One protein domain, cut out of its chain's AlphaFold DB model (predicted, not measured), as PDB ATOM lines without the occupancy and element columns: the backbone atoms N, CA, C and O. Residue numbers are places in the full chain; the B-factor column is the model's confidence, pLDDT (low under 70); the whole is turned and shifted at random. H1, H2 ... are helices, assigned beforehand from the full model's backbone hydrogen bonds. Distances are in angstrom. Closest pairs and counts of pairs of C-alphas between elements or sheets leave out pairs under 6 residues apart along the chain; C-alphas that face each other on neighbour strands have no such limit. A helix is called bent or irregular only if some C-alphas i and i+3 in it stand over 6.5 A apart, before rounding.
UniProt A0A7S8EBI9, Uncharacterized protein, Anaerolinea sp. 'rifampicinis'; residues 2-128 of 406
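This is residues 2 to 128 of the 406 residues of an uncharacterized protein of Anaerolinea sp. 'rifampicinis' (UniProt A0A7S8EBI9). Look first for H4 and H5 side by side in the middle, with H2 alongside H4 and H6 folded back on H5 in a helical hairpin. H3 begins near the start of H2, where its residues 51 to 54 only just touch residues 26 to 27 of H2 with the two helices about perpendicular, and its residues 57 to 62 only just touch H4; H1 lies beyond H2, touching no other helix. The printed part has 127 residues with six named helices, H1 to H6 in chain order, and no named strand; its class is all helix. The whole is compact, with a radius of gyration of the C-alphas of 15.9 A, and spans 41 by 36 by 29 A.

Start at H2, residues 25 to 38, the longest helix by residues. Its residues 27 to 32 touch residues 77 to 81 of H4, residues 73 to 84, the hub; look for the closest C-alphas at Leu 28 and Ala 80, 5.3 A apart, where the two helices run the same way at a shallow tilt of 19 degrees. Next find H5, residues 102 to 109, which touches H4, its closest C-alphas being Glu 79 and Gly 107, 4.3 A apart. H4 and H5 run the same way at a shallow tilt of 34 degrees, only just short of steep. H6, residues 115 to 126, touches H5 with Thr 105 and Ala 117 closest, their C-alphas 6.2 A apart, opposite ways at a shallow tilt of 29 degrees. H3, residues 51 to 63, only just touches H4, with 3 pairs of C-alphas within 8 A; the closest are Val 58 and Ile 74, 7.3 A apart. H1, residues 2 to 14, is apart from H2. Every O i to N i+4 pair is within hydrogen-bond range in H3, H5 and H6, against 7 of 9 in H1, 9 of 10 in H2 and 1 of 8 in H4, where 6 of 9 O i to N i+3 pairs are within range.

Find C-alpha 25 at (94.532, 79.198, 135.672); from there H2 runs 19.6 A. H1 begins at C-alpha 2, (112.707, 74.751, 122.864), and runs 19.5 A; it is only just irregular, C-alphas 10 and 13 being 6.7 A apart. H3 runs 17.7 A, H4 15.9 A and H5 10.5 A; H4 is irregular, with C-alphas 76 and 79 8.4 A apart. H6 runs 16.2 A, ending at C-alpha 126, (84.311, 66.185, 114.344).

The two C-alphas farthest apart are those of Arg 3 and Asn 65, 44.2 A. The printed part has no cut. Look for the long links at residues 39 to 50 and 85 to 101. The mean pLDDT of the printed part is 90.7, and residue 50 alone is under 70.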
ATOM      1  N   LYS A   2     111.826  73.625 122.443       94.88
ATOM      2  CA  LYS A   2     112.707  74.751 122.864       94.88
ATOM      3  C   LYS A   2     112.148  76.171 122.691       94.88
ATOM      4  O   LYS A   2     112.270  77.004 123.578       94.88
ATOM      5  N   ARG A   3     111.494  76.451 121.558       96.69
ATOM      6  CA  ARG A   3     110.816  77.745 121.330       96.69
ATOM      7  C   ARG A   3     109.691  78.020 122.342       96.69
ATOM      8  O   ARG A   3     109.456  79.172 122.669       96.69
ATOM      9  N   GLY A   4     109.002  76.977 122.803       95.50
ATOM     10  CA  GLY A   4     107.952  77.064 123.820       95.50
ATOM     11  C   GLY A   4     108.519  77.327 125.213       95.50
ATOM     12  O   GLY A   4     108.025  78.215 125.890       95.50
ATOM     13  N   GLU A   5     109.601  76.645 125.595       96.31
ATOM     14  CA  GLU A   5     110.323  76.899 126.858       96.31
ATOM     15  C   GLU A   5     110.781  78.362 126.943       96.31
ATOM     16  O   GLU A   5     110.444  79.081 127.881       96.31
ATOM     17  N   GLN A   6     111.451  78.853 125.893       96.38
ATOM     18  CA  GLN A   6     111.868  80.257 125.798       96.38
ATOM     19  C   GLN A   6     110.688  81.233 125.877       96.38
ATOM     20  O   GLN A   6     110.791  82.279 126.518       96.38
ATOM     21  N   ALA A   7     109.563  80.901 125.236       96.00
ATOM     22  CA  ALA A   7     108.365  81.724 125.298       96.00
ATOM     23  C   ALA A   7     107.795  81.786 126.722       96.00
ATOM     24  O   ALA A   7     107.471  82.876 127.181       96.00
ATOM     25  N   LEU A   8     107.730  80.664 127.446       95.12
ATOM     26  CA  LEU A   8     107.251  80.638 128.831       95.12
ATOM     27  C   LEU A   8     108.125  81.511 129.742       95.12
ATOM     28  O   LEU A   8     107.591  82.334 130.485       95.12
ATOM     29  N   TRP A   9     109.452  81.424 129.617       95.00
ATOM     30  CA  TRP A   9     110.386  82.300 130.337       95.00
ATOM     31  C   TRP A   9     110.212  83.787 129.999       95.00
ATOM     32  O   TRP A   9     110.364  84.639 130.871       95.00
ATOM     33  N   HIS A  10     109.856  84.121 128.757       93.69
ATOM     34  CA  HIS A  10     109.570  85.503 128.365       93.69
ATOM     35  C   HIS A  10     108.207  86.006 128.872       93.69
ATOM     36  O   HIS A  10     108.048  87.193 129.162       93.69
ATOM     37  N   LEU A  11     107.211  85.120 128.946       91.88
ATOM     38  CA  LEU A  11     105.831  85.464 129.288       91.88
ATOM     39  C   LEU A  11     105.572  85.490 130.794       91.88
ATOM     40  O   LEU A  11     104.736  86.272 131.231       91.88
ATOM     41  N   VAL A  12     106.292  84.700 131.600       89.94
ATOM     42  CA  VAL A  12     106.020  84.576 133.045       89.94
ATOM     43  C   VAL A  12     106.053  85.922 133.779       89.94
ATOM     44  O   VAL A  12     105.215  86.179 134.639       89.94
ATOM     45  N   GLY A  13     106.960  86.822 133.387       86.38
ATOM     46  CA  GLY A  13     107.056  88.167 133.963       86.38
ATOM     47  C   GLY A  13     105.892  89.096 133.596       86.38
ATOM     48  O   GLY A  13     105.736  90.137 134.224       86.38
ATOM     49  N   LYS A  14     105.075  88.727 132.602       88.06
ATOM     50  CA  LYS A  14     103.943  89.515 132.094       88.06
ATOM     51  C   LYS A  14     102.587  89.039 132.612       88.06
ATOM     52  O   LYS A  14     101.607  89.745 132.421       88.06
ATOM     53  N   LEU A  15     102.521  87.898 133.305       83.25
ATOM     54  CA  LEU A  15     101.267  87.339 133.840       83.25
ATOM     55  C   LEU A  15     100.560  88.266 134.840       83.25
ATOM     56  O   LEU A  15      99.392  88.075 135.152       83.25
ATOM     57  N   ASN A  16     101.259  89.288 135.341       79.25
ATOM     58  CA  ASN A  16     100.681  90.282 136.232       79.25
ATOM     59  C   ASN A  16     100.078  91.507 135.518       79.25
ATOM     60  O   ASN A  16      99.767  92.489 136.190       79.25
ATOM     61  N   HIS A  17      99.959  91.499 134.191       82.12
ATOM     62  CA  HIS A  17      99.466  92.659 133.442       82.12
ATOM     63  C   HIS A  17      97.969  92.599 133.121       82.12
ATOM     64  O   HIS A  17      97.388  93.647 132.869       82.12
ATOM     65  N   ASP A  18      97.356  91.416 133.155       78.44
ATOM     66  CA  ASP A  18      95.927  91.250 132.874       78.44
ATOM     67  C   ASP A  18      95.087  91.513 134.137       78.44
ATOM     68  O   ASP A  18      95.552  91.275 135.253       78.44
ATOM     69  N   ASP A  19      93.846  91.977 133.999       75.94
ATOM     70  CA  ASP A  19      92.961  92.250 135.148       75.94
ATOM     71  C   ASP A  19      92.332  90.989 135.754       75.94
ATOM     72  O   ASP A  19      91.857  91.001 136.889       75.94
ATOM     73  N   SER A  20      92.302  89.880 135.014       76.81
ATOM     74  CA  SER A  20      91.695  88.625 135.461       76.81
ATOM     75  C   SER A  20      92.444  87.406 134.938       76.81
ATOM     76  O   SER A  20      92.949  87.394 133.818       76.81
ATOM     77  N   ASP A  21      92.478  86.362 135.763       86.06
ATOM     78  CA  ASP A  21      92.976  85.045 135.373       86.06
ATOM     79  C   ASP A  21      91.957  84.326 134.474       86.06
ATOM     80  O   ASP A  21      90.743  84.490 134.636       86.06
ATOM     81  N   THR A  22      92.435  83.449 133.587       90.88
ATOM     82  CA  THR A  22      91.545  82.522 132.873       90.88
ATOM     83  C   THR A  22      90.950  81.480 133.823       90.88
ATOM     84  O   THR A  22      91.449  81.231 134.929       90.88
ATOM     85  N   VAL A  23      89.861  80.833 133.402       90.62
ATOM     86  CA  VAL A  23      89.146  79.853 134.226       90.62
ATOM     87  C   VAL A  23      90.083  78.714 134.627       90.62
ATOM     88  O   VAL A  23      90.577  77.963 133.789       90.62
ATOM     89  N   GLY A  24      90.305  78.569 135.934       89.62
ATOM     90  CA  GLY A  24      91.148  77.513 136.494       89.62
ATOM     91  C   GLY A  24      92.656  77.744 136.345       89.62
ATOM     92  O   GLY A  24      93.422  76.847 136.699       89.62
ATOM     93  N   PHE A  25      93.107  78.917 135.883       90.50
ATOM     94  CA  PHE A  25      94.532  79.198 135.672       90.50
ATOM     95  C   PHE A  25      95.420  78.864 136.884       90.50
ATOM     96  O   PHE A  25      96.420  78.170 136.683       90.50
ATOM     97  N   PRO A  26      95.069  79.225 138.139       87.50
ATOM     98  CA  PRO A  26      95.885  78.886 139.306       87.50
ATOM     99  C   PRO A  26      96.228  77.403 139.463       87.50
ATOM    100  O   PRO A  26      97.344  77.058 139.835       87.50
ATOM    101  N   ILE A  27      95.269  76.517 139.186       87.88
ATOM    102  CA  ILE A  27      95.447  75.072 139.366       87.88
ATOM    103  C   ILE A  27      96.033  74.414 138.115       87.88
ATOM    104  O   ILE A  27      96.869  73.522 138.228       87.88
ATOM    105  N   LEU A  28      95.635  74.883 136.929       92.38
ATOM    106  CA  LEU A  28      96.125  74.368 135.653       92.38
ATOM    107  C   LEU A  28      97.599  74.711 135.459       92.38
ATOM    108  O   LEU A  28      98.393  73.833 135.142       92.38
ATOM    109  N   SER A  29      97.980  75.967 135.694       91.69
ATOM    110  CA  SER A  29      99.361  76.422 135.523       91.69
ATOM    111  C   SER A  29     100.320  75.702 136.475       91.69
ATOM    112  O   SER A  29     101.375  75.248 136.037       91.69
ATOM    113  N   ALA A  30      99.929  75.500 137.739       89.25
ATOM    114  CA  ALA A  30     100.705  74.728 138.709       89.25
ATOM    115  C   ALA A  30     100.875  73.262 138.272       89.25
ATOM    116  O   ALA A  30     102.002  72.787 138.139       89.25
ATOM    117  N   SER A  31      99.770  72.568 137.968       91.50
ATOM    118  CA  SER A  31      99.801  71.155 137.567       91.50
ATOM    119  C   SER A  31     100.594  70.929 136.277       91.50
ATOM    120  O   SER A  31     101.397  70.002 136.209       91.50
ATOM    121  N   LEU A  32     100.420  71.780 135.262       93.75
ATOM    122  CA  LEU A  32     101.161  71.668 134.002       93.75
ATOM    123  C   LEU A  32     102.656  71.949 134.186       93.75
ATOM    124  O   LEU A  32     103.478  71.327 133.516       93.75
ATOM    125  N   THR A  33     103.017  72.855 135.099       93.69
ATOM    126  CA  THR A  33     104.421  73.136 135.433       93.69
ATOM    127  C   THR A  33     105.070  71.933 136.113       93.69
ATOM    128  O   THR A  33     106.168  71.537 135.728       93.69
ATOM    129  N   GLU A  34     104.390  71.310 137.080       92.81
ATOM    130  CA  GLU A  34     104.877  70.092 137.741       92.81
ATOM    131  C   GLU A  34     105.094  68.947 136.742       92.81
ATOM    132  O   GLU A  34     106.141  68.297 136.761       92.81
ATOM    133  N   GLU A  35     104.153  68.737 135.819       93.62
ATOM    134  CA  GLU A  35     104.288  67.726 134.765       93.62
ATOM    135  C   GLU A  35     105.432  68.029 133.798       93.62
ATOM    136  O   GLU A  35     106.226  67.143 133.482       93.62
ATOM    137  N   ALA A  36     105.559  69.281 133.355       95.19
ATOM    138  CA  ALA A  36     106.635  69.704 132.465       95.19
ATOM    139  C   ALA A  36     108.019  69.487 133.101       95.19
ATOM    140  O   ALA A  36     108.914  68.938 132.454       95.19
ATOM    141  N   LEU A  37     108.179  69.840 134.381       96.00
ATOM    142  CA  LEU A  37     109.415  69.611 135.133       96.00
ATOM    143  C   LEU A  37     109.711  68.116 135.308       96.00
ATOM    144  O   LEU A  37     110.852  67.695 135.130       96.00
ATOM    145  N   ALA A  38     108.694  67.295 135.594       95.69
ATOM    146  CA  ALA A  38     108.847  65.841 135.684       95.69
ATOM    147  C   ALA A  38     109.278  65.206 134.348       95.69
ATOM    148  O   ALA A  38     109.961  64.181 134.337       95.69
ATOM    149  N   MET A  39     108.925  65.832 133.222       96.06
ATOM    150  CA  MET A  39     109.381  65.454 131.879       96.06
ATOM    151  C   MET A  39     110.762  66.025 131.507       96.06
ATOM    152  O   MET A  39     111.256  65.745 130.414       96.06
ATOM    153  N   GLY A  40     111.398  66.803 132.390       96.75
ATOM    154  CA  GLY A  40     112.712  67.409 132.163       96.75
ATOM    155  C   GLY A  40     112.695  68.656 131.274       96.75
ATOM    156  O   GLY A  40     113.729  68.983 130.692       96.75
ATOM    157  N   LEU A  41     111.546  69.330 131.140       97.25
ATOM    158  CA  LEU A  41     111.433  70.597 130.413       97.25
ATOM    159  C   LEU A  41     111.902  71.776 131.274       97.25
ATOM    160  O   LEU A  41     111.684  71.802 132.485       97.25
ATOM    161  N   ASP A  42     112.496  72.777 130.629       96.62
ATOM    162  CA  ASP A  42     112.930  74.020 131.270       96.62
ATOM    163  C   ASP A  42     111.796  75.058 131.246       96.62
ATOM    164  O   ASP A  42     111.612  75.785 130.265       96.62
ATOM    165  N   VAL A  43     110.998  75.098 132.317       96.38
ATOM    166  CA  VAL A  43     109.838  75.992 132.445       96.38
ATOM    167  C   VAL A  43     109.870  76.796 133.752       96.38
ATOM    168  O   VAL A  43     110.259  76.265 134.795       96.38
ATOM    169  N   PRO A  44     109.443  78.073 133.735       94.06
ATOM    170  CA  PRO A  44     109.354  78.877 134.945       94.06
ATOM    171  C   PRO A  44     108.151  78.482 135.805       94.06
ATOM    172  O   PRO A  44     107.115  78.059 135.297       94.06
ATOM    173  N   GLN A  45     108.257  78.720 137.113       88.44
ATOM    174  CA  GLN A  45     107.113  78.648 138.021       88.44
ATOM    175  C   GLN A  45     106.212  79.881 137.828       88.44
ATOM    176  O   GLN A  45     106.708  81.007 137.946       88.44
ATOM    177  N   PRO A  46     104.911  79.710 137.534       83.31
ATOM    178  CA  PRO A  46     104.010  80.836 137.331       83.31
ATOM    179  C   PRO A  46     103.692  81.535 138.667       83.31
ATOM    180  O   PRO A  46     103.452  80.859 139.671       83.31
ATOM    181  N   PRO A  47     103.642  82.880 138.721       77.12
ATOM    182  CA  PRO A  47     103.005  83.575 139.832       77.12
ATOM    183  C   PRO A  47     101.509  83.241 139.831       77.12
ATOM    184  O   PRO A  47     100.834  83.387 138.815       77.12
ATOM    185  N   ILE A  48     100.984  82.793 140.972       72.50
ATOM    186  CA  ILE A  48      99.577  82.400 141.093       72.50
ATOM    187  C   ILE A  48      98.806  83.480 141.848       72.50
ATOM    188  O   ILE A  48      98.940  83.627 143.066       72.50
ATOM    189  N   ARG A  49      97.954  84.210 141.130       70.06
ATOM    190  CA  ARG A  49      96.965  85.108 141.728       70.06
ATOM    191  C   ARG A  49      95.815  84.293 142.306       70.06
ATOM    192  O   ARG A  49      95.542  83.176 141.882       70.06
ATOM    193  N   TYR A  50      95.192  84.807 143.366       69.06
ATOM    194  CA  TYR A  50      94.066  84.146 144.044       69.06
ATOM    195  C   TYR A  50      94.322  82.676 144.453       69.06
ATOM    196  O   TYR A  50      93.381  81.903 144.649       69.06
ATOM    197  N   ALA A  51      95.592  82.290 144.648       74.19
ATOM    198  CA  ALA A  51      95.982  80.916 144.959       74.19
ATOM    199  C   ALA A  51      95.271  80.385 146.211       74.19
ATOM    200  O   ALA A  51      94.782  79.259 146.225       74.19
ATOM    201  N   ALA A  52      95.186  81.201 147.266       80.50
ATOM    202  CA  ALA A  52      94.641  80.779 148.552       80.50
ATOM    203  C   ALA A  52      93.135  80.427 148.494       80.50
ATOM    204  O   ALA A  52      92.786  79.327 148.936       80.50
ATOM    205  N   PRO A  53      92.240  81.266 147.926       80.75
ATOM    206  CA  PRO A  53      90.842  80.888 147.695       80.75
ATOM    207  C   PRO A  53      90.677  79.596 146.884       80.75
ATOM    208  O   PRO A  53      89.929  78.706 147.299       80.75
ATOM    209  N   PHE A  54      91.413  79.452 145.777       79.06
ATOM    210  CA  PHE A  54      91.354  78.247 144.945       79.06
ATOM    211  C   PHE A  54      91.850  77.006 145.692       79.06
ATOM    212  O   PHE A  54      91.160  75.987 145.722       79.06
ATOM    213  N   GLN A  55      92.994  77.095 146.377       83.38
ATOM    214  CA  GLN A  55      93.526  76.012 147.207       83.38
ATOM    215  C   GLN A  55      92.550  75.610 148.310       83.38
ATOM    216  O   GLN A  55      92.397  74.420 148.581       83.38
ATOM    217  N   LYS A  56      91.873  76.575 148.945       87.00
ATOM    218  CA  LYS A  56      90.837  76.290 149.940       87.00
ATOM    219  C   LYS A  56      89.691  75.502 149.309       87.00
ATOM    220  O   LYS A  56      89.316  74.474 149.857       87.00
ATOM    221  N   LYS A  57      89.181  75.932 148.148       86.81
ATOM    222  CA  LYS A  57      88.087  75.252 147.434       86.81
ATOM    223  C   LYS A  57      88.461  73.809 147.068       86.81
ATOM    224  O   LYS A  57      87.689  72.892 147.341       86.81
ATOM    225  N   VAL A  58      89.667  73.601 146.530       88.75
ATOM    226  CA  VAL A  58      90.190  72.266 146.196       88.75
ATOM    227  C   VAL A  58      90.351  71.409 147.450       88.75
ATOM    228  O   VAL A  58      89.844  70.294 147.486       88.75
ATOM    229  N   LYS A  59      90.987  71.921 148.512       90.94
ATOM    230  CA  LYS A  59      91.157  71.180 149.774       90.94
ATOM    231  C   LYS A  59      89.818  70.793 150.398       90.94
ATOM    232  O   LYS A  59      89.684  69.664 150.851       90.94
ATOM    233  N   THR A  60      88.831  71.689 150.393       91.06
ATOM    234  CA  THR A  60      87.478  71.390 150.884       91.06
ATOM    235  C   THR A  60      86.869  70.209 150.134       91.06
ATOM    236  O   THR A  60      86.368  69.290 150.773       91.06
ATOM    237  N   LEU A  61      86.962  70.195 148.799       90.94
ATOM    238  CA  LEU A  61      86.478  69.079 147.988       90.94
ATOM    239  C   LEU A  61      87.250  67.789 148.291       90.94
ATOM    240  O   LEU A  61      86.644  66.760 148.557       90.94
ATOM    241  N   LEU A  62      88.585  67.829 148.277       91.81
ATOM    242  CA  LEU A  62      89.412  66.628 148.429       91.81
ATOM    243  C   LEU A  62      89.337  66.005 149.833       91.81
ATOM    244  O   LEU A  62      89.491  64.789 149.954       91.81
ATOM    245  N   ASN A  63      89.076  66.813 150.865       92.69
ATOM    246  CA  ASN A  63      88.947  66.359 152.251       92.69
ATOM    247  C   ASN A  63      87.533  65.873 152.608       92.69
ATOM    248  O   ASN A  63      87.339  65.346 153.703       92.69
ATOM    249  N   ALA A  64      86.540  66.057 151.733       90.62
ATOM    250  CA  ALA A  64      85.196  65.555 151.980       90.62
ATOM    251  C   ALA A  64      85.160  64.015 151.914       90.62
ATOM    252  O   ALA A  64      85.808  63.392 151.069       90.62
ATOM    253  N   ASN A  65      84.376  63.398 152.805       87.25
ATOM    254  CA  ASN A  65      84.192  61.941 152.828       87.25
ATOM    255  C   ASN A  65      83.531  61.445 151.534       87.25
ATOM    256  O   ASN A  65      83.987  60.468 150.945       87.25
ATOM    257  N   VAL A  66      82.491  62.158 151.092       88.00
ATOM    258  CA  VAL A  66      81.805  61.958 149.812       88.00
ATOM    259  C   VAL A  66      82.090  63.179 148.949       88.00
ATOM    260  O   VAL A  66      81.784  64.303 149.353       88.00
ATOM    261  N   ARG A  67      82.707  62.961 147.785       91.94
ATOM    262  CA  ARG A  67      83.076  64.025 146.847       91.94
ATOM    263  C   ARG A  67      82.112  64.007 145.675       91.94
ATOM    264  O   ARG A  67      82.206  63.147 144.805       91.94
ATOM    265  N   ASP A  68      81.190  64.957 145.670       89.81
ATOM    266  CA  ASP A  68      80.335  65.192 144.517       89.81
ATOM    267  C   ASP A  68      81.038  66.156 143.558       89.81
ATOM    268  O   ASP A  68      81.072  67.371 143.750       89.81
ATOM    269  N   TRP A  69      81.666  65.583 142.536       90.94
ATOM    270  CA  TRP A  69      82.371  66.350 141.519       90.94
ATOM    271  C   TRP A  69      81.412  67.121 140.607       90.94
ATOM    272  O   TRP A  69      81.821  68.125 140.037       90.94
ATOM    273  N   GLN A  70      80.150  66.706 140.472       89.44
ATOM    274  CA  GLN A  70      79.208  67.332 139.539       89.44
ATOM    275  C   GLN A  70      78.540  68.587 140.114       89.44
ATOM    276  O   GLN A  70      78.048  69.408 139.348       89.44
ATOM    277  N   SER A  71      78.592  68.799 141.432       88.81
ATOM    278  CA  SER A  71      78.079  70.014 142.088       88.81
ATOM    279  C   SER A  71      79.123  71.117 142.293       88.81
ATOM    280  O   SER A  71      78.850  72.126 142.945       88.81
ATOM    281  N   THR A  72      80.333  70.971 141.743       90.00
ATOM    282  CA  THR A  72      81.411  71.958 141.905       90.00
ATOM    283  C   THR A  72      82.024  72.383 140.585       90.00
ATOM    284  O   THR A  72      82.464  71.562 139.788       90.00
ATOM    285  N   THR A  73      82.192  73.692 140.390       90.94
ATOM    286  CA  THR A  73      82.856  74.235 139.194       90.94
ATOM    287  C   THR A  73      84.334  73.837 139.076       90.94
ATOM    288  O   THR A  73      84.925  73.994 138.012       90.94
ATOM    289  N   ILE A  74      84.943  73.264 140.126       91.06
ATOM    290  CA  ILE A  74      86.315  72.722 140.073       91.06
ATOM    291  C   ILE A  74      86.445  71.624 139.015       91.06
ATOM    292  O   ILE A  74      87.475  71.545 138.347       91.06
ATOM    293  N   VAL A  75      85.417  70.787 138.851       93.00
ATOM    294  CA  VAL A  75      85.456  69.641 137.932       93.00
ATOM    295  C   VAL A  75      85.665  70.066 136.481       93.00
ATOM    296  O   VAL A  75      86.215  69.307 135.687       93.00
ATOM    297  N   PHE A  76      85.309  71.311 136.143       94.38
ATOM    298  CA  PHE A  76      85.581  71.870 134.828       94.38
ATOM    299  C   PHE A  76      87.074  71.815 134.495       94.38
ATOM    300  O   PHE A  76      87.404  71.651 133.328       94.38
ATOM    301  N   SER A  77      87.959  71.878 135.501       94.44
ATOM    302  CA  SER A  77      89.426  71.781 135.401       94.44
ATOM    303  C   SER A  77      89.983  70.460 135.968       94.44
ATOM    304  O   SER A  77      91.072  70.437 136.550       94.44
ATOM    305  N   LEU A  78      89.232  69.355 135.842       95.19
ATOM    306  CA  LEU A  78      89.614  68.038 136.373       95.19
ATOM    307  C   LEU A  78      90.988  67.561 135.889       95.19
ATOM    308  O   LEU A  78      91.641  66.812 136.605       95.19
ATOM    309  N   GLU A  79      91.466  67.979 134.717       95.81
ATOM    310  CA  GLU A  79      92.763  67.543 134.193       95.81
ATOM    311  C   GLU A  79      93.938  67.877 135.125       95.81
ATOM    312  O   GLU A  79      94.862  67.068 135.229       95.81
ATOM    313  N   ALA A  80      93.850  68.988 135.869       93.88
ATOM    314  CA  ALA A  80      94.835  69.384 136.879       93.88
ATOM    315  C   ALA A  80      94.744  68.544 138.163       93.88
ATOM    316  O   ALA A  80      95.671  68.494 138.962       93.88
ATOM    317  N   LEU A  81      93.600  67.897 138.388       93.00
ATOM    318  CA  LEU A  81      93.298  67.127 139.594       93.00
ATOM    319  C   LEU A  81      93.107  65.640 139.299       93.00
ATOM    320  O   LEU A  81      92.691  64.894 140.185       93.00
ATOM    321  N   ARG A  82      93.414  65.183 138.078       92.19
ATOM    322  CA  ARG A  82      93.089  63.822 137.636       92.19
ATOM    323  C   ARG A  82      93.688  62.769 138.567       92.19
ATOM    324  O   ARG A  82      93.024  61.792 138.882       92.19
ATOM    325  N   MET A  83      94.897  62.986 139.083       90.81
ATOM    326  CA  MET A  83      95.564  62.062 140.015       90.81
ATOM    327  C   MET A  83      94.871  61.946 141.381       90.81
ATOM    328  O   MET A  83      95.104  60.982 142.103       90.81
ATOM    329  N   ALA A  84      94.007  62.898 141.740       91.25
ATOM    330  CA  ALA A  84      93.258  62.890 142.993       91.25
ATOM    331  C   ALA A  84      91.882  62.202 142.888       91.25
ATOM    332  O   ALA A  84      91.197  62.055 143.912       91.25
ATOM    333  N   LEU A  85      91.457  61.807 141.681       91.38
ATOM    334  CA  LEU A  85      90.184  61.127 141.437       91.38
ATOM    335  C   LEU A  85      90.251  59.676 141.935       91.38
ATOM    336  O   LEU A  85      91.154  58.931 141.554       91.38
ATOM    337  N   ARG A  86      89.297  59.262 142.782       90.50
ATOM    338  CA  ARG A  86      89.228  57.865 143.249       90.50
ATOM    339  C   ARG A  86      88.499  56.982 142.218       90.50
ATOM    340  O   ARG A  86      87.655  57.490 141.483       90.50
ATOM    341  N   PRO A  87      88.783  55.665 142.148       85.25
ATOM    342  CA  PRO A  87      88.184  54.775 141.144       85.25
ATOM    343  C   PRO A  87      86.648  54.677 141.167       85.25
ATOM    344  O   PRO A  87      86.043  54.379 140.131       85.25
ATOM    345  N   ASP A  88      86.037  54.891 142.333       86.94
ATOM    346  CA  ASP A  88      84.598  54.823 142.602       86.94
ATOM    347  C   ASP A  88      83.851  56.139 142.325       86.94
ATOM    348  O   ASP A  88      82.621  56.165 142.343       86.94
ATOM    349  N   GLU A  89      84.565  57.221 142.017       90.50
ATOM    350  CA  GLU A  89      83.962  58.536 141.807       90.50
ATOM    351  C   GLU A  89      83.535  58.764 140.354       90.50
ATOM    352  O   GLU A  89      84.300  58.573 139.403       90.50
ATOM    353  N   GLY A  90      82.290  59.210 140.184       90.06
ATOM    354  CA  GLY A  90      81.716  59.578 138.893       90.06
ATOM    355  C   GLY A  90      81.915  61.058 138.576       90.06
ATOM    356  O   GLY A  90      81.612  61.920 139.394       90.06
ATOM    357  N   VAL A  91      82.387  61.354 137.361       94.31
ATOM    358  CA  VAL A  91      82.626  62.732 136.878       94.31
ATOM    359  C   VAL A  91      81.934  63.049 135.552       94.31
ATOM    360  O   VAL A  91      81.934  64.200 135.127       94.31
ATOM    361  N   LEU A  92      81.359  62.041 134.885       94.94
ATOM    362  CA  LEU A  92      80.780  62.200 133.551       94.94
ATOM    363  C   LEU A  92      79.322  62.663 133.613       94.94
ATOM    364  O   LEU A  92      78.501  62.031 134.281       94.94
ATOM    365  N   SER A  93      79.016  63.714 132.858       94.38
ATOM    366  CA  SER A  93      77.668  64.173 132.526       94.38
ATOM    367  C   SER A  93      76.949  63.182 131.598       94.38
ATOM    368  O   SER A  93      77.546  62.242 131.063       94.38
ATOM    369  N   GLU A  94      75.659  63.419 131.349       92.56
ATOM    370  CA  GLU A  94      74.816  62.574 130.488       92.56
ATOM    371  C   GLU A  94      75.397  62.364 129.080       92.56
ATOM    372  O   GLU A  94      75.356  61.252 128.552       92.56
ATOM    373  N   ASN A  95      76.005  63.399 128.491       94.81
ATOM    374  CA  ASN A  95      76.632  63.332 127.167       94.81
ATOM    375  C   ASN A  95      78.004  62.625 127.147       94.81
ATOM    376  O   ASN A  95      78.652  62.584 126.105       94.81
ATOM    377  N   GLY A  96      78.476  62.098 128.280       96.31
ATOM    378  CA  GLY A  96      79.776  61.435 128.391       96.31
ATOM    379  C   GLY A  96      80.968  62.377 128.567       96.31
ATOM    380  O   GLY A  96      82.088  61.893 128.682       96.31
ATOM    381  N   SER A  97      80.759  63.693 128.619       97.00
ATOM    382  CA  SER A  97      81.814  64.659 128.943       97.00
ATOM    383  C   SER A  97      82.028  64.788 130.448       97.00
ATOM    384  O   SER A  97      81.126  64.527 131.238       97.00
ATOM    385  N   VAL A  98      83.193  65.280 130.857       96.50
ATOM    386  CA  VAL A  98      83.366  65.910 132.169       96.50
ATOM    387  C   VAL A  98      82.936  67.367 132.033       96.50
ATOM    388  O   VAL A  98      83.711  68.184 131.541       96.50
ATOM    389  N   CYS A  99      81.698  67.687 132.423       93.19
ATOM    390  CA  CYS A  99      81.155  69.053 132.452       93.19
ATOM    391  C   CYS A  99      81.464  69.875 131.193       93.19
ATOM    392  O   CYS A  99      82.032  70.961 131.289       93.19
ATOM    393  N   ILE A 100      81.135  69.327 130.017       95.62
ATOM    394  CA  ILE A 100      81.318  69.946 128.690       95.62
ATOM    395  C   ILE A 100      82.746  70.446 128.405       95.62
ATOM    396  O   ILE A 100      82.946  71.324 127.572       95.62
ATOM    397  N   SER A 101      83.752  69.886 129.082       96.56
ATOM    398  CA  SER A 101      85.154  70.292 128.984       96.56
ATOM    399  C   SER A 101      85.981  69.202 128.296       96.56
ATOM    400  O   SER A 101      86.243  68.148 128.897       96.56
ATOM    401  N   PRO A 102      86.428  69.412 127.041       96.12
ATOM    402  CA  PRO A 102      87.256  68.440 126.332       96.12
ATOM    403  C   PRO A 102      88.558  68.102 127.057       96.12
ATOM    404  O   PRO A 102      88.890  66.924 127.191       96.12
ATOM    405  N   SER A 103      89.271  69.090 127.612       96.56
ATOM    406  CA  SER A 103      90.528  68.821 128.323       96.56
ATOM    407  C   SER A 103      90.313  68.051 129.631       96.56
ATOM    408  O   SER A 103      91.062  67.116 129.908       96.56
ATOM    409  N   ALA A 104      89.252  68.349 130.392       96.94
ATOM    410  CA  ALA A 104      88.907  67.588 131.596       96.94
ATOM    411  C   ALA A 104      88.494  66.146 131.258       96.94
ATOM    412  O   ALA A 104      88.874  65.203 131.955       96.94
ATOM    413  N   THR A 105      87.767  65.962 130.152       97.50
ATOM    414  CA  THR A 105      87.360  64.637 129.666       97.50
ATOM    415  C   THR A 105      88.561  63.815 129.201       97.50
ATOM    416  O   THR A 105      88.665  62.632 129.523       97.50
ATOM    417  N   ALA A 106      89.522  64.443 128.519       96.50
ATOM    418  CA  ALA A 106      90.801  63.815 128.199       96.50
ATOM    419  C   ALA A 106      91.583  63.452 129.474       96.50
ATOM    420  O   ALA A 106      92.091  62.339 129.587       96.50
ATOM    421  N   GLY A 107      91.609  64.344 130.472       95.50
ATOM    422  CA  GLY A 107      92.199  64.083 131.787       95.50
ATOM    423  C   GLY A 107      91.595  62.864 132.491       95.50
ATOM    424  O   GLY A 107      92.333  62.068 133.069       95.50
ATOM    425  N   HIS A 108      90.276  62.669 132.394       95.62
ATOM    426  CA  HIS A 108      89.603  61.464 132.886       95.62
ATOM    427  C   HIS A 108      90.069  60.198 132.145       95.62
ATOM    428  O   HIS A 108      90.411  59.199 132.783       95.62
ATOM    429  N   LEU A 109      90.151  60.259 130.812       95.94
ATOM    430  CA  LEU A 109      90.570  59.133 129.968       95.94
ATOM    431  C   LEU A 109      92.018  58.689 130.187       95.94
ATOM    432  O   LEU A 109      92.315  57.506 130.017       95.94
ATOM    433  N   LEU A 110      92.904  59.603 130.595       93.88
ATOM    434  CA  LEU A 110      94.285  59.268 130.958       93.88
ATOM    435  C   LEU A 110      94.369  58.336 132.177       93.88
ATOM    436  O   LEU A 110      95.350  57.610 132.315       93.88
ATOM    437  N   ASN A 111      93.345  58.322 133.031       89.25
ATOM    438  CA  ASN A 111      93.293  57.455 134.208       89.25
ATOM    439  C   ASN A 111      92.433  56.216 133.994       89.25
ATOM    440  O   ASN A 111      92.742  55.138 134.502       89.25
ATOM    441  N   LYS A 112      91.306  56.385 133.301       88.69
ATOM    442  CA  LYS A 112      90.285  55.357 133.143       88.69
ATOM    443  C   LYS A 112      89.702  55.438 131.746       88.69
ATOM    444  O   LYS A 112      89.088  56.432 131.375       88.69
ATOM    445  N   ARG A 113      89.838  54.355 130.985       92.56
ATOM    446  CA  ARG A 113      89.147  54.224 129.705       92.56
ATOM    447  C   ARG A 113      87.631  54.204 129.933       92.56
ATOM    448  O   ARG A 113      87.143  53.381 130.704       92.56
ATOM    449  N   ASP A 114      86.913  55.065 129.220       95.31
ATOM    450  CA  ASP A 114      85.450  55.121 129.194       95.31
ATOM    451  C   ASP A 114      84.987  55.435 127.762       95.31
ATOM    452  O   ASP A 114      85.396  56.432 127.160       95.31
ATOM    453  N   ASP A 115      84.155  54.564 127.188       97.56
ATOM    454  CA  ASP A 115      83.731  54.687 125.791       97.56
ATOM    455  C   ASP A 115      82.792  55.886 125.563       97.56
ATOM    456  O   ASP A 115      82.767  56.438 124.462       97.56
ATOM    457  N   ARG A 116      82.063  56.353 126.591       97.75
ATOM    458  CA  ARG A 116      81.231  57.565 126.490       97.75
ATOM    459  C   ARG A 116      82.103  58.813 126.400       97.75
ATOM    460  O   ARG A 116      81.842  59.672 125.563       97.75
ATOM    461  N   ALA A 117      83.165  58.874 127.199       97.62
ATOM    462  CA  ALA A 117      84.138  59.962 127.145       97.62
ATOM    463  C   ALA A 117      84.903  59.990 125.811       97.62
ATOM    464  O   ALA A 117      85.077  61.058 125.221       97.62
ATOM    465  N   LEU A 118      85.299  58.823 125.286       97.19
ATOM    466  CA  LEU A 118      85.903  58.719 123.951       97.19
ATOM    467  C   LEU A 118      84.945  59.176 122.846       97.19
ATOM    468  O   LEU A 118      85.359  59.898 121.934       97.19
ATOM    469  N   LYS A 119      83.670  58.777 122.933       97.06
ATOM    470  CA  LYS A 119      82.632  59.211 121.995       97.06
ATOM    471  C   LYS A 119      82.476  60.732 122.015       97.06
ATOM    472  O   LYS A 119      82.557  61.343 120.956       97.06
ATOM    473  N   TYR A 120      82.352  61.336 123.197       96.94
ATOM    474  CA  TYR A 120      82.250  62.789 123.341       96.94
ATOM    475  C   TYR A 120      83.439  63.530 122.710       96.94
ATOM    476  O   TYR A 120      83.239  64.461 121.931       96.94
ATOM    477  N   LEU A 121      84.681  63.109 122.989       95.50
ATOM    478  CA  LEU A 121      85.860  63.750 122.391       95.50
ATOM    479  C   LEU A 121      85.901  63.590 120.871       95.50
ATOM    480  O   LEU A 121      86.288  64.521 120.167       95.50
ATOM    481  N   SER A 122      85.479  62.432 120.363       93.62
ATOM    482  CA  SER A 122      85.398  62.181 118.922       93.62
ATOM    483  C   SER A 122      84.369  63.096 118.254       93.62
ATOM    484  O   SER A 122      84.648  63.663 117.202       93.62
ATOM    485  N   GLU A 123      83.203  63.287 118.875       92.81
ATOM    486  CA  GLU A 123      82.161  64.202 118.393       92.81
ATOM    487  C   GLU A 123      82.611  65.669 118.472       92.81
ATOM    488  O   GLU A 123      82.418  66.420 117.517       92.81
ATOM    489  N   SER A 124      83.277  66.071 119.559       91.38
ATOM    490  CA  SER A 124      83.842  67.419 119.714       91.38
ATOM    491  C   SER A 124      84.907  67.723 118.655       91.38
ATOM    492  O   SER A 124      84.916  68.813 118.084       91.38
ATOM    493  N   LEU A 125      85.758  66.744 118.330       90.25
ATOM    494  CA  LEU A 125      86.745  66.857 117.256       90.25
ATOM    495  C   LEU A 125      86.078  66.961 115.877       90.25
ATOM    496  O   LEU A 125      86.492  67.764 115.049       90.25
ATOM    497  N   GLN A 126      85.034  66.169 115.622       87.19
ATOM    498  CA  GLN A 126      84.311  66.185 114.344       87.19
ATOM    499  C   GLN A 126      83.497  67.465 114.125       87.19
ATOM    500  O   GLN A 126      83.267  67.847 112.976       87.19
ATOM    501  N   ALA A 127      83.094  68.147 115.202       80.75
ATOM    502  CA  ALA A 127      82.397  69.427 115.123       80.75
ATOM    503  C   ALA A 127      83.250  70.525 114.459       80.75
ATOM    504  O   ALA A 127      82.693  71.479 113.914       80.75
ATOM    505  N   ASN A 128      84.584  70.382 114.436       71.25
ATOM    506  CA  ASN A 128      85.490  71.326 113.792       71.25
ATOM    507  C   ASN A 128      86.415  70.630 112.774       71.25
ATOM    508  O   ASN A 128      87.295  69.843 113.113       71.25
TER     509      ASN A 128